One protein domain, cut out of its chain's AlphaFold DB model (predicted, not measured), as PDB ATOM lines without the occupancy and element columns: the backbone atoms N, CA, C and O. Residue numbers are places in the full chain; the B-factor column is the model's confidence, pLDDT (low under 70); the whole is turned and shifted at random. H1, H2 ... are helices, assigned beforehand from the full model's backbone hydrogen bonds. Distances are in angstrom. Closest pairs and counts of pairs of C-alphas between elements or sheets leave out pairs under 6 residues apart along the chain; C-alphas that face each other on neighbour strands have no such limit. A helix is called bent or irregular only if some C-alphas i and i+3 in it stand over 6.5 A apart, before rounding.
ATOM      1  N   ASP A 397     -14.918  -0.627  -2.205       39.66
ATOM      2  CA  ASP A 397     -13.468  -0.690  -2.443       39.66
ATOM      3  C   ASP A 397     -12.754   0.585  -1.973       39.66
ATOM      4  O   ASP A 397     -11.682   0.527  -1.364       39.66
ATOM      5  N   ASN A 398     -13.412   1.736  -2.140       38.16
ATOM      6  CA  ASN A 398     -12.952   3.013  -1.598       38.16
ATOM      7  C   ASN A 398     -12.964   3.016  -0.056       38.16
ATOM      8  O   ASN A 398     -12.006   3.482   0.565       38.16
ATOM      9  N   LEU A 399     -13.991   2.436   0.583       34.41
ATOM     10  CA  LEU A 399     -14.018   2.276   2.042       34.41
ATOM     11  C   LEU A 399     -12.964   1.279   2.541       34.41
ATOM     12  O   LEU A 399     -12.238   1.602   3.481       34.41
ATOM     13  N   LYS A 400     -12.840   0.098   1.918       39.09
ATOM     14  CA  LYS A 400     -11.859  -0.933   2.304       39.09
ATOM     15  C   LYS A 400     -10.430  -0.394   2.259       39.09
ATOM     16  O   LYS A 400      -9.668  -0.632   3.198       39.09
ATOM     17  N   LEU A 401     -10.074   0.389   1.239       40.81
ATOM     18  CA  LEU A 401      -8.745   0.997   1.121       40.81
ATOM     19  C   LEU A 401      -8.458   2.015   2.246       40.81
ATOM     20  O   LEU A 401      -7.341   2.070   2.757       40.81
ATOM     21  N   VAL A 402      -9.461   2.782   2.688       40.47
ATOM     22  CA  VAL A 402      -9.317   3.803   3.748       40.47
ATOM     23  C   VAL A 402      -9.359   3.202   5.164       40.47
ATOM     24  O   VAL A 402      -8.570   3.595   6.032       40.47
ATOM     25  N   LEU A 403     -10.239   2.228   5.411       35.19
ATOM     26  CA  LEU A 403     -10.391   1.557   6.710       35.19
ATOM     27  C   LEU A 403      -9.225   0.604   7.011       35.19
ATOM     28  O   LEU A 403      -8.685   0.641   8.119       35.19
ATOM     29  N   SER A 404      -8.746  -0.163   6.024       40.56
ATOM     30  CA  SER A 404      -7.526  -0.970   6.191       40.56
ATOM     31  C   SER A 404      -6.319  -0.086   6.518       40.56
ATOM     32  O   SER A 404      -5.668  -0.292   7.544       40.56
ATOM     33  N   CYS A 405      -6.059   0.961   5.722       39.78
ATOM     34  CA  CYS A 405      -4.895   1.842   5.873       39.78
ATOM     35  C   CYS A 405      -4.859   2.634   7.193       39.78
ATOM     36  O   CYS A 405      -3.782   3.057   7.625       39.78
ATOM     37  N   THR A 406      -6.001   2.844   7.854       40.12
ATOM     38  CA  THR A 406      -6.059   3.539   9.152       40.12
ATOM     39  C   THR A 406      -5.813   2.609  10.343       40.12
ATOM     40  O   THR A 406      -5.169   3.041  11.304       40.12
ATOM     41  N   ALA A 407      -6.200   1.331  10.261       35.47
ATOM     42  CA  ALA A 407      -5.818   0.301  11.235       35.47
ATOM     43  C   ALA A 407      -4.346  -0.141  11.076       35.47
ATOM     44  O   ALA A 407      -3.609  -0.192  12.066       35.47
ATOM     45  N   LEU A 408      -3.903  -0.354   9.827       38.28
ATOM     46  CA  LEU A 408      -2.525  -0.668   9.399       38.28
ATOM     47  C   LEU A 408      -1.459   0.225  10.047       38.28
ATOM     48  O   LEU A 408      -0.355  -0.217  10.347       38.28
ATOM     49  N   LEU A 409      -1.782   1.510  10.227       44.78
ATOM     50  CA  LEU A 409      -0.840   2.555  10.633       44.78
ATOM     51  C   LEU A 409      -1.156   3.127  12.026       44.78
ATOM     52  O   LEU A 409      -1.008   4.332  12.305       44.78
ATOM     53  N   LYS A 410      -1.429   2.203  12.965       50.62
ATOM     54  CA  LYS A 410      -0.847   2.284  14.316       50.62
ATOM     55  C   LYS A 410       0.668   2.455  14.151       50.62
ATOM     56  O   LYS A 410       1.408   1.497  14.027       50.62
ATOM     57  N   TRP A 411       1.133   3.699  14.127       55.28
ATOM     58  CA  TRP A 411       2.516   4.066  13.777       55.28
ATOM     59  C   TRP A 411       3.614   3.522  14.725       55.28
ATOM     60  O   TRP A 411       4.797   3.644  14.416       55.28
ATOM     61  N   SER A 412       3.219   2.923  15.856       52.03
ATOM     62  CA  SER A 412       4.067   2.157  16.781       52.03
ATOM     63  C   SER A 412       4.006   0.633  16.584       52.03
ATOM     64  O   SER A 412       4.554  -0.096  17.401       52.03
ATOM     65  N   ALA A 413       3.310   0.136  15.557       62.84
ATOM     66  CA  ALA A 413       3.455  -1.241  15.083       62.84
ATOM     67  C   ALA A 413       4.818  -1.414  14.392       62.84
ATOM     68  O   ALA A 413       5.453  -0.427  13.999       62.84
ATOM     69  N   ALA A 414       5.282  -2.651  14.239       73.69
ATOM     70  CA  ALA A 414       6.513  -2.918  13.510       73.69
ATOM     71  C   ALA A 414       6.260  -2.860  11.995       73.69
ATOM     72  O   ALA A 414       5.163  -3.154  11.515       73.69
ATOM     73  N   CYS A 415       7.282  -2.530  11.198       81.00
ATOM     74  CA  CYS A 415       7.137  -2.572   9.740       81.00
ATOM     75  C   CYS A 415       6.824  -3.984   9.207       81.00
ATOM     76  O   CYS A 415       6.276  -4.089   8.114       81.00
ATOM     77  N   THR A 416       7.097  -5.047   9.972       81.94
ATOM     78  CA  THR A 416       6.654  -6.427   9.690       81.94
ATOM     79  C   THR A 416       5.137  -6.578   9.668       81.94
ATOM     80  O   THR A 416       4.620  -7.380   8.896       81.94
ATOM     81  N   ASP A 417       4.414  -5.810  10.480       79.38
ATOM     82  CA  ASP A 417       2.955  -5.910  10.592       79.38
ATOM     83  C   ASP A 417       2.276  -5.178   9.429       79.38
ATOM     84  O   ASP A 417       1.284  -5.654   8.884       79.38
ATOM     85  N   LEU A 418       2.891  -4.082   8.967       76.31
ATOM     86  CA  LEU A 418       2.525  -3.427   7.710       76.31
ATOM     87  C   LEU A 418       2.711  -4.372   6.515       76.31
ATOM     88  O   LEU A 418       1.834  -4.428   5.661       76.31
ATOM     89  N   VAL A 419       3.807  -5.141   6.473       83.38
ATOM     90  CA  VAL A 419       4.026  -6.170   5.440       83.38
ATOM     91  C   VAL A 419       2.958  -7.263   5.525       83.38
ATOM     92  O   VAL A 419       2.282  -7.503   4.532       83.38
ATOM     93  N   ARG A 420       2.726  -7.858   6.704       81.69
ATOM     94  CA  ARG A 420       1.692  -8.895   6.926       81.69
ATOM     95  C   ARG A 420       0.297  -8.467   6.465       81.69
ATOM     96  O   ARG A 420      -0.420  -9.246   5.849       81.69
ATOM     97  N   VAL A 421      -0.104  -7.232   6.757       78.12
ATOM     98  CA  VAL A 421      -1.441  -6.745   6.382       78.12
ATOM     99  C   VAL A 421      -1.475  -6.218   4.937       78.12
ATOM    100  O   VAL A 421      -2.540  -6.207   4.328       78.12
ATOM    101  N   ALA A 422      -0.331  -5.884   4.327       78.69
ATOM    102  CA  ALA A 422      -0.237  -5.689   2.878       78.69
ATOM    103  C   ALA A 422      -0.321  -7.018   2.100       78.69
ATOM    104  O   ALA A 422      -0.960  -7.060   1.052       78.69
ATOM    105  N   GLU A 423       0.267  -8.104   2.619       81.44
ATOM    106  CA  GLU A 423       0.064  -9.470   2.110       81.44
ATOM    107  C   GLU A 423      -1.429  -9.839   2.162       81.44
ATOM    108  O   GLU A 423      -1.993 -10.218   1.138       81.44
ATOM    109  N   ALA A 424      -2.091  -9.638   3.309       76.88
ATOM    110  CA  ALA A 424      -3.527  -9.890   3.465       76.88
ATOM    111  C   ALA A 424      -4.389  -9.040   2.512       76.88
ATOM    112  O   ALA A 424      -5.193  -9.583   1.763       76.88
ATOM    113  N   ALA A 425      -4.167  -7.722   2.444       72.19
ATOM    114  CA  ALA A 425      -4.918  -6.849   1.538       72.19
ATOM    115  C   ALA A 425      -4.717  -7.212   0.053       72.19
ATOM    116  O   ALA A 425      -5.619  -7.016  -0.762       72.19
ATOM    117  N   ARG A 426      -3.552  -7.762  -0.321       76.81
ATOM    118  CA  ARG A 426      -3.302  -8.287  -1.671       76.81
ATOM    119  C   ARG A 426      -4.075  -9.584  -1.946       76.81
ATOM    120  O   ARG A 426      -4.501  -9.774  -3.081       76.81
ATOM    121  N   LEU A 427      -4.268 -10.447  -0.944       77.94
ATOM    122  CA  LEU A 427      -5.145 -11.624  -1.043       77.94
ATOM    123  C   LEU A 427      -6.619 -11.203  -1.182       77.94
ATOM    124  O   LEU A 427      -7.320 -11.739  -2.037       77.94
ATOM    125  N   ASP A 428      -7.040 -10.142  -0.485       73.25
ATOM    126  CA  ASP A 428      -8.342  -9.463  -0.655       73.25
ATOM    127  C   ASP A 428      -8.479  -8.701  -2.002       73.25
ATOM    128  O   ASP A 428      -9.305  -7.799  -2.145       73.25
ATOM    129  N   SER A 429      -7.671  -9.048  -3.012       81.12
ATOM    130  CA  SER A 429      -7.683  -8.488  -4.373       81.12
ATOM    131  C   SER A 429      -7.407  -6.977  -4.482       81.12
ATOM    132  O   SER A 429      -7.752  -6.354  -5.489       81.12
ATOM    133  N   CYS A 430      -6.739  -6.359  -3.499       69.94
ATOM    134  CA  CYS A 430      -6.367  -4.944  -3.578       69.94
ATOM    135  C   CYS A 430      -5.321  -4.682  -4.681       69.94
ATOM    136  O   CYS A 430      -4.139  -4.995  -4.531       69.94
ATOM    137  N   GLN A 431      -5.740  -4.013  -5.757       79.81
ATOM    138  CA  GLN A 431      -4.908  -3.685  -6.927       79.81
ATOM    139  C   GLN A 431      -3.962  -2.478  -6.721       79.81
ATOM    140  O   GLN A 431      -3.457  -1.901  -7.679       79.81
ATOM    141  N   CYS A 432      -3.722  -2.039  -5.481       82.12
ATOM    142  CA  CYS A 432      -2.909  -0.851  -5.219       82.12
ATOM    143  C   CYS A 432      -1.402  -1.153  -5.312       82.12
ATOM    144  O   CYS A 432      -0.871  -1.889  -4.480       82.12
ATOM    145  N   ASP A 433      -0.681  -0.496  -6.228       82.44
ATOM    146  CA  ASP A 433       0.785  -0.604  -6.392       82.44
ATOM    147  C   ASP A 433       1.580  -0.484  -5.084       82.44
ATOM    148  O   ASP A 433       2.603  -1.151  -4.901       82.44
ATOM    149  N   ALA A 434       1.134   0.381  -4.167       79.50
ATOM    150  CA  ALA A 434       1.784   0.586  -2.877       79.50
ATOM    151  C   ALA A 434       1.593  -0.613  -1.933       79.50
ATOM    152  O   ALA A 434       2.519  -0.958  -1.199       79.50
ATOM    153  N   VAL A 435       0.427  -1.268  -1.989       78.69
ATOM    154  CA  VAL A 435       0.118  -2.505  -1.254       78.69
ATOM    155  C   VAL A 435       0.873  -3.675  -1.876       78.69
ATOM    156  O   VAL A 435       1.594  -4.368  -1.166       78.69
ATOM    157  N   ALA A 436       0.829  -3.834  -3.202       82.88
ATOM    158  CA  ALA A 436       1.588  -4.860  -3.917       82.88
ATOM    159  C   ALA A 436       3.104  -4.745  -3.656       82.88
ATOM    160  O   ALA A 436       3.756  -5.735  -3.322       82.88
ATOM    161  N   SER A 437       3.656  -3.527  -3.706       85.06
ATOM    162  CA  SER A 437       5.066  -3.255  -3.386       85.06
ATOM    163  C   SER A 437       5.421  -3.517  -1.920       85.06
ATOM    164  O   SER A 437       6.575  -3.831  -1.637       85.06
ATOM    165  N   ALA A 438       4.474  -3.360  -0.988       84.75
ATOM    166  CA  ALA A 438       4.683  -3.640   0.431       84.75
ATOM    167  C   ALA A 438       4.546  -5.137   0.765       84.75
ATOM    168  O   ALA A 438       5.294  -5.641   1.596       84.75
ATOM    169  N   ALA A 439       3.651  -5.854   0.080       85.12
ATOM    170  CA  ALA A 439       3.475  -7.301   0.204       85.12
ATOM    171  C   ALA A 439       4.697  -8.091  -0.302       85.12
ATOM    172  O   ALA A 439       5.007  -9.153   0.222       85.12
ATOM    173  N   CYS A 440       5.430  -7.570  -1.292       90.69
ATOM    174  CA  CYS A 440       6.664  -8.185  -1.804       90.69
ATOM    175  C   CYS A 440       7.907  -7.975  -0.908       90.69
ATOM    176  O   CYS A 440       9.030  -8.222  -1.347       90.69
ATOM    177  N   ILE A 441       7.755  -7.476   0.323       90.88
ATOM    178  CA  ILE A 441       8.882  -7.191   1.219       90.88
ATOM    179  C   ILE A 441       9.223  -8.414   2.076       90.88
ATOM    180  O   ILE A 441       8.421  -8.868   2.887       90.88
ATOM    181  N   GLY A 442      10.471  -8.880   1.996       89.62
ATOM    182  CA  GLY A 442      10.988  -9.897   2.912       89.62
ATOM    183  C   GLY A 442      10.922  -9.436   4.375       89.62
ATOM    184  O   GLY A 442      11.511  -8.418   4.742       89.62
ATOM    185  N   LYS A 443      10.236 -10.206   5.230       85.25
ATOM    186  CA  LYS A 443       9.950  -9.853   6.636       85.25
ATOM    187  C   LYS A 443      11.202  -9.534   7.474       85.25
ATOM    188  O   LYS A 443      11.130  -8.656   8.329       85.25
ATOM    189  N   LYS A 444      12.354 -10.152   7.176       83.06
ATOM    190  CA  LYS A 444      13.654  -9.851   7.821       83.06
ATOM    191  C   LYS A 444      14.158  -8.418   7.546       83.06
ATOM    192  O   LYS A 444      14.783  -7.815   8.411       83.06
ATOM    193  N   ASP A 445      13.832  -7.842   6.386       82.62
ATOM    194  CA  ASP A 445      14.263  -6.501   5.943       82.62
ATOM    195  C   ASP A 445      13.170  -5.421   6.079       82.62
ATOM    196  O   ASP A 445      13.356  -4.275   5.645       82.62
ATOM    197  N   ALA A 446      12.025  -5.763   6.686       84.81
ATOM    198  CA  ALA A 446      10.793  -4.975   6.627       84.81
ATOM    199  C   ALA A 446      10.990  -3.488   6.963       84.81
ATOM    200  O   ALA A 446      10.527  -2.619   6.232       84.81
ATOM    201  N   GLU A 447      11.751  -3.158   8.008       85.50
ATOM    202  CA  GLU A 447      12.016  -1.767   8.408       85.50
ATOM    203  C   GLU A 447      12.795  -0.956   7.345       85.50
ATOM    204  O   GLU A 447      12.604   0.252   7.182       85.50
ATOM    205  N   LYS A 448      13.723  -1.580   6.610       86.94
ATOM    206  CA  LYS A 448      14.538  -0.908   5.579       86.94
ATOM    207  C   LYS A 448      13.761  -0.788   4.269       86.94
ATOM    208  O   LYS A 448      13.773   0.277   3.651       86.94
ATOM    209  N   ALA A 449      13.069  -1.849   3.869       88.06
ATOM    210  CA  ALA A 449      12.306  -1.903   2.629       88.06
ATOM    211  C   ALA A 449      11.000  -1.088   2.696       88.06
ATOM    212  O   ALA A 449      10.739  -0.295   1.789       88.06
ATOM    213  N   THR A 450      10.234  -1.170   3.790       87.12
ATOM    214  CA  THR A 450       8.968  -0.429   3.941       87.12
ATOM    215  C   THR A 450       9.197   1.076   3.866       87.12
ATOM    216  O   THR A 450       8.472   1.773   3.161       87.12
ATOM    217  N   HIS A 451      10.263   1.605   4.478       87.56
ATOM    218  CA  HIS A 451      10.584   3.028   4.336       87.56
ATOM    219  C   HIS A 451      10.983   3.435   2.903       87.56
ATOM    220  O   HIS A 451      10.637   4.546   2.499       87.56
ATOM    221  N   LYS A 452      11.603   2.558   2.092       88.00
ATOM    222  CA  LYS A 452      11.796   2.821   0.649       88.00
ATOM    223  C   LYS A 452      10.453   2.917  -0.084       88.00
ATOM    224  O   LYS A 452      10.231   3.882  -0.813       88.00
ATOM    225  N   VAL A 453       9.542   1.965   0.143       85.50
ATOM    226  CA  VAL A 453       8.200   1.940  -0.474       85.50
ATOM    227  C   VAL A 453       7.389   3.182  -0.082       85.50
ATOM    228  O   VAL A 453       6.884   3.891  -0.953       85.50
ATOM    229  N   LEU A 454       7.356   3.543   1.203       86.50
ATOM    230  CA  LEU A 454       6.659   4.742   1.688       86.50
ATOM    231  C   LEU A 454       7.236   6.055   1.113       86.50
ATOM    232  O   LEU A 454       6.499   7.029   0.957       86.50
ATOM    233  N   VAL A 455       8.527   6.108   0.765       86.56
ATOM    234  CA  VAL A 455       9.136   7.264   0.077       86.56
ATOM    235  C   VAL A 455       8.836   7.262  -1.429       86.56
ATOM    236  O   VAL A 455       8.545   8.335  -1.977       86.56
ATOM    237  N   ARG A 456       8.845   6.088  -2.087       86.69
ATOM    238  CA  ARG A 456       8.461   5.897  -3.502       86.69
ATOM    239  C   ARG A 456       7.055   6.441  -3.755       86.69
ATOM    240  O   ARG A 456       6.909   7.378  -4.532       86.69
ATOM    241  N   PHE A 457       6.063   5.961  -3.005       84.81
ATOM    242  CA  PHE A 457       4.648   6.344  -3.149       84.81
ATOM    243  C   PHE A 457       4.256   7.649  -2.422       84.81
ATOM    244  O   PHE A 457       3.076   7.951  -2.257       84.81
ATOM    245  N   GLY A 458       5.226   8.453  -1.961       84.06
ATOM    246  CA  GLY A 458       4.957   9.777  -1.378       84.06
ATOM    247  C   GLY A 458       4.172   9.766  -0.054       84.06
ATOM    248  O   GLY A 458       3.579  10.782   0.321       84.06
ATOM    249  N   LEU A 459       4.173   8.633   0.653       85.12
ATOM    250  CA  LEU A 459       3.513   8.413   1.945       85.12
ATOM    251  C   LEU A 459       4.360   8.891   3.139       85.12
ATOM    252  O   LEU A 459       3.836   9.049   4.238       85.12
ATOM    253  N   SER A 460       5.644   9.194   2.921       88.62
ATOM    254  CA  SER A 460       6.508   9.909   3.872       88.62
ATOM    255  C   SER A 460       6.672  11.395   3.522       88.62
ATOM    256  O   SER A 460       6.597  11.795   2.353       88.62
TER     257      SER A 460
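AT A GLANCE: This is residues 397 to 460 of the 1027 residues of the protein "Hypothetical protein" of Symbiodinium pilosum (UniProt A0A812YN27). H2 is the core of four helices: H3 packs steeply on it, H4 crosses near its first end, and H1 makes a loose hairpin with it, packing through residues 404 to 408 alone. The printed part has 64 residues with four named helices, H1 to H4 in chain order, and no named strand: all helix. It is compact, radius of gyration of the C-alphas 10.7 A, spans 29 by 21 by 20 A.

HOW THE PARTS SIT: H1, residues 397 to 408, touches H2, residues 415 to 427, at a shallow tilt of 22 degrees, opposite ways; the closest C-alphas, of Leu 408 and Leu 418, are 6.0 A apart. H3, residues 433 to 439, touches H2 at a steep tilt of 65 degrees; the closest C-alphas, of Glu 423 and Ala 439, are 4.5 A apart. H4, residues 443 to 456, touches residues 415 to 419 of H2 alone, about perpendicular at 78 degrees; the closest C-alphas, of Cys 415 and Glu 447, are 5.1 A apart. H3 and H4 form a helical hairpin at 13 degrees, C-alphas 438 and 450 closest at 6.4 A. H1 is apart from H3 and H4. Every O i to N i+4 pair is within hydrogen-bond range in H1, H2 and H3, and 6 of 10 in H4.

IN THESE COORDINATES: H1, 16.1 A, begins at C-alpha 397 (-13.468, -0.690, -2.443). H2 measures 18.7 A and H3 9.8 A. H4, 18.8 A, ends at C-alpha 456 (8.461, 5.897, -3.502) and is irregular: C-alphas 444 and 447 are 8.3 A apart.

THE WHOLE: The farthest C-alphas, of Asn 398 and Lys 444, are 31.0 A apart. The printed part has no cut and no long link. pLDDT is under 70 at residues 397 to 413 and 430.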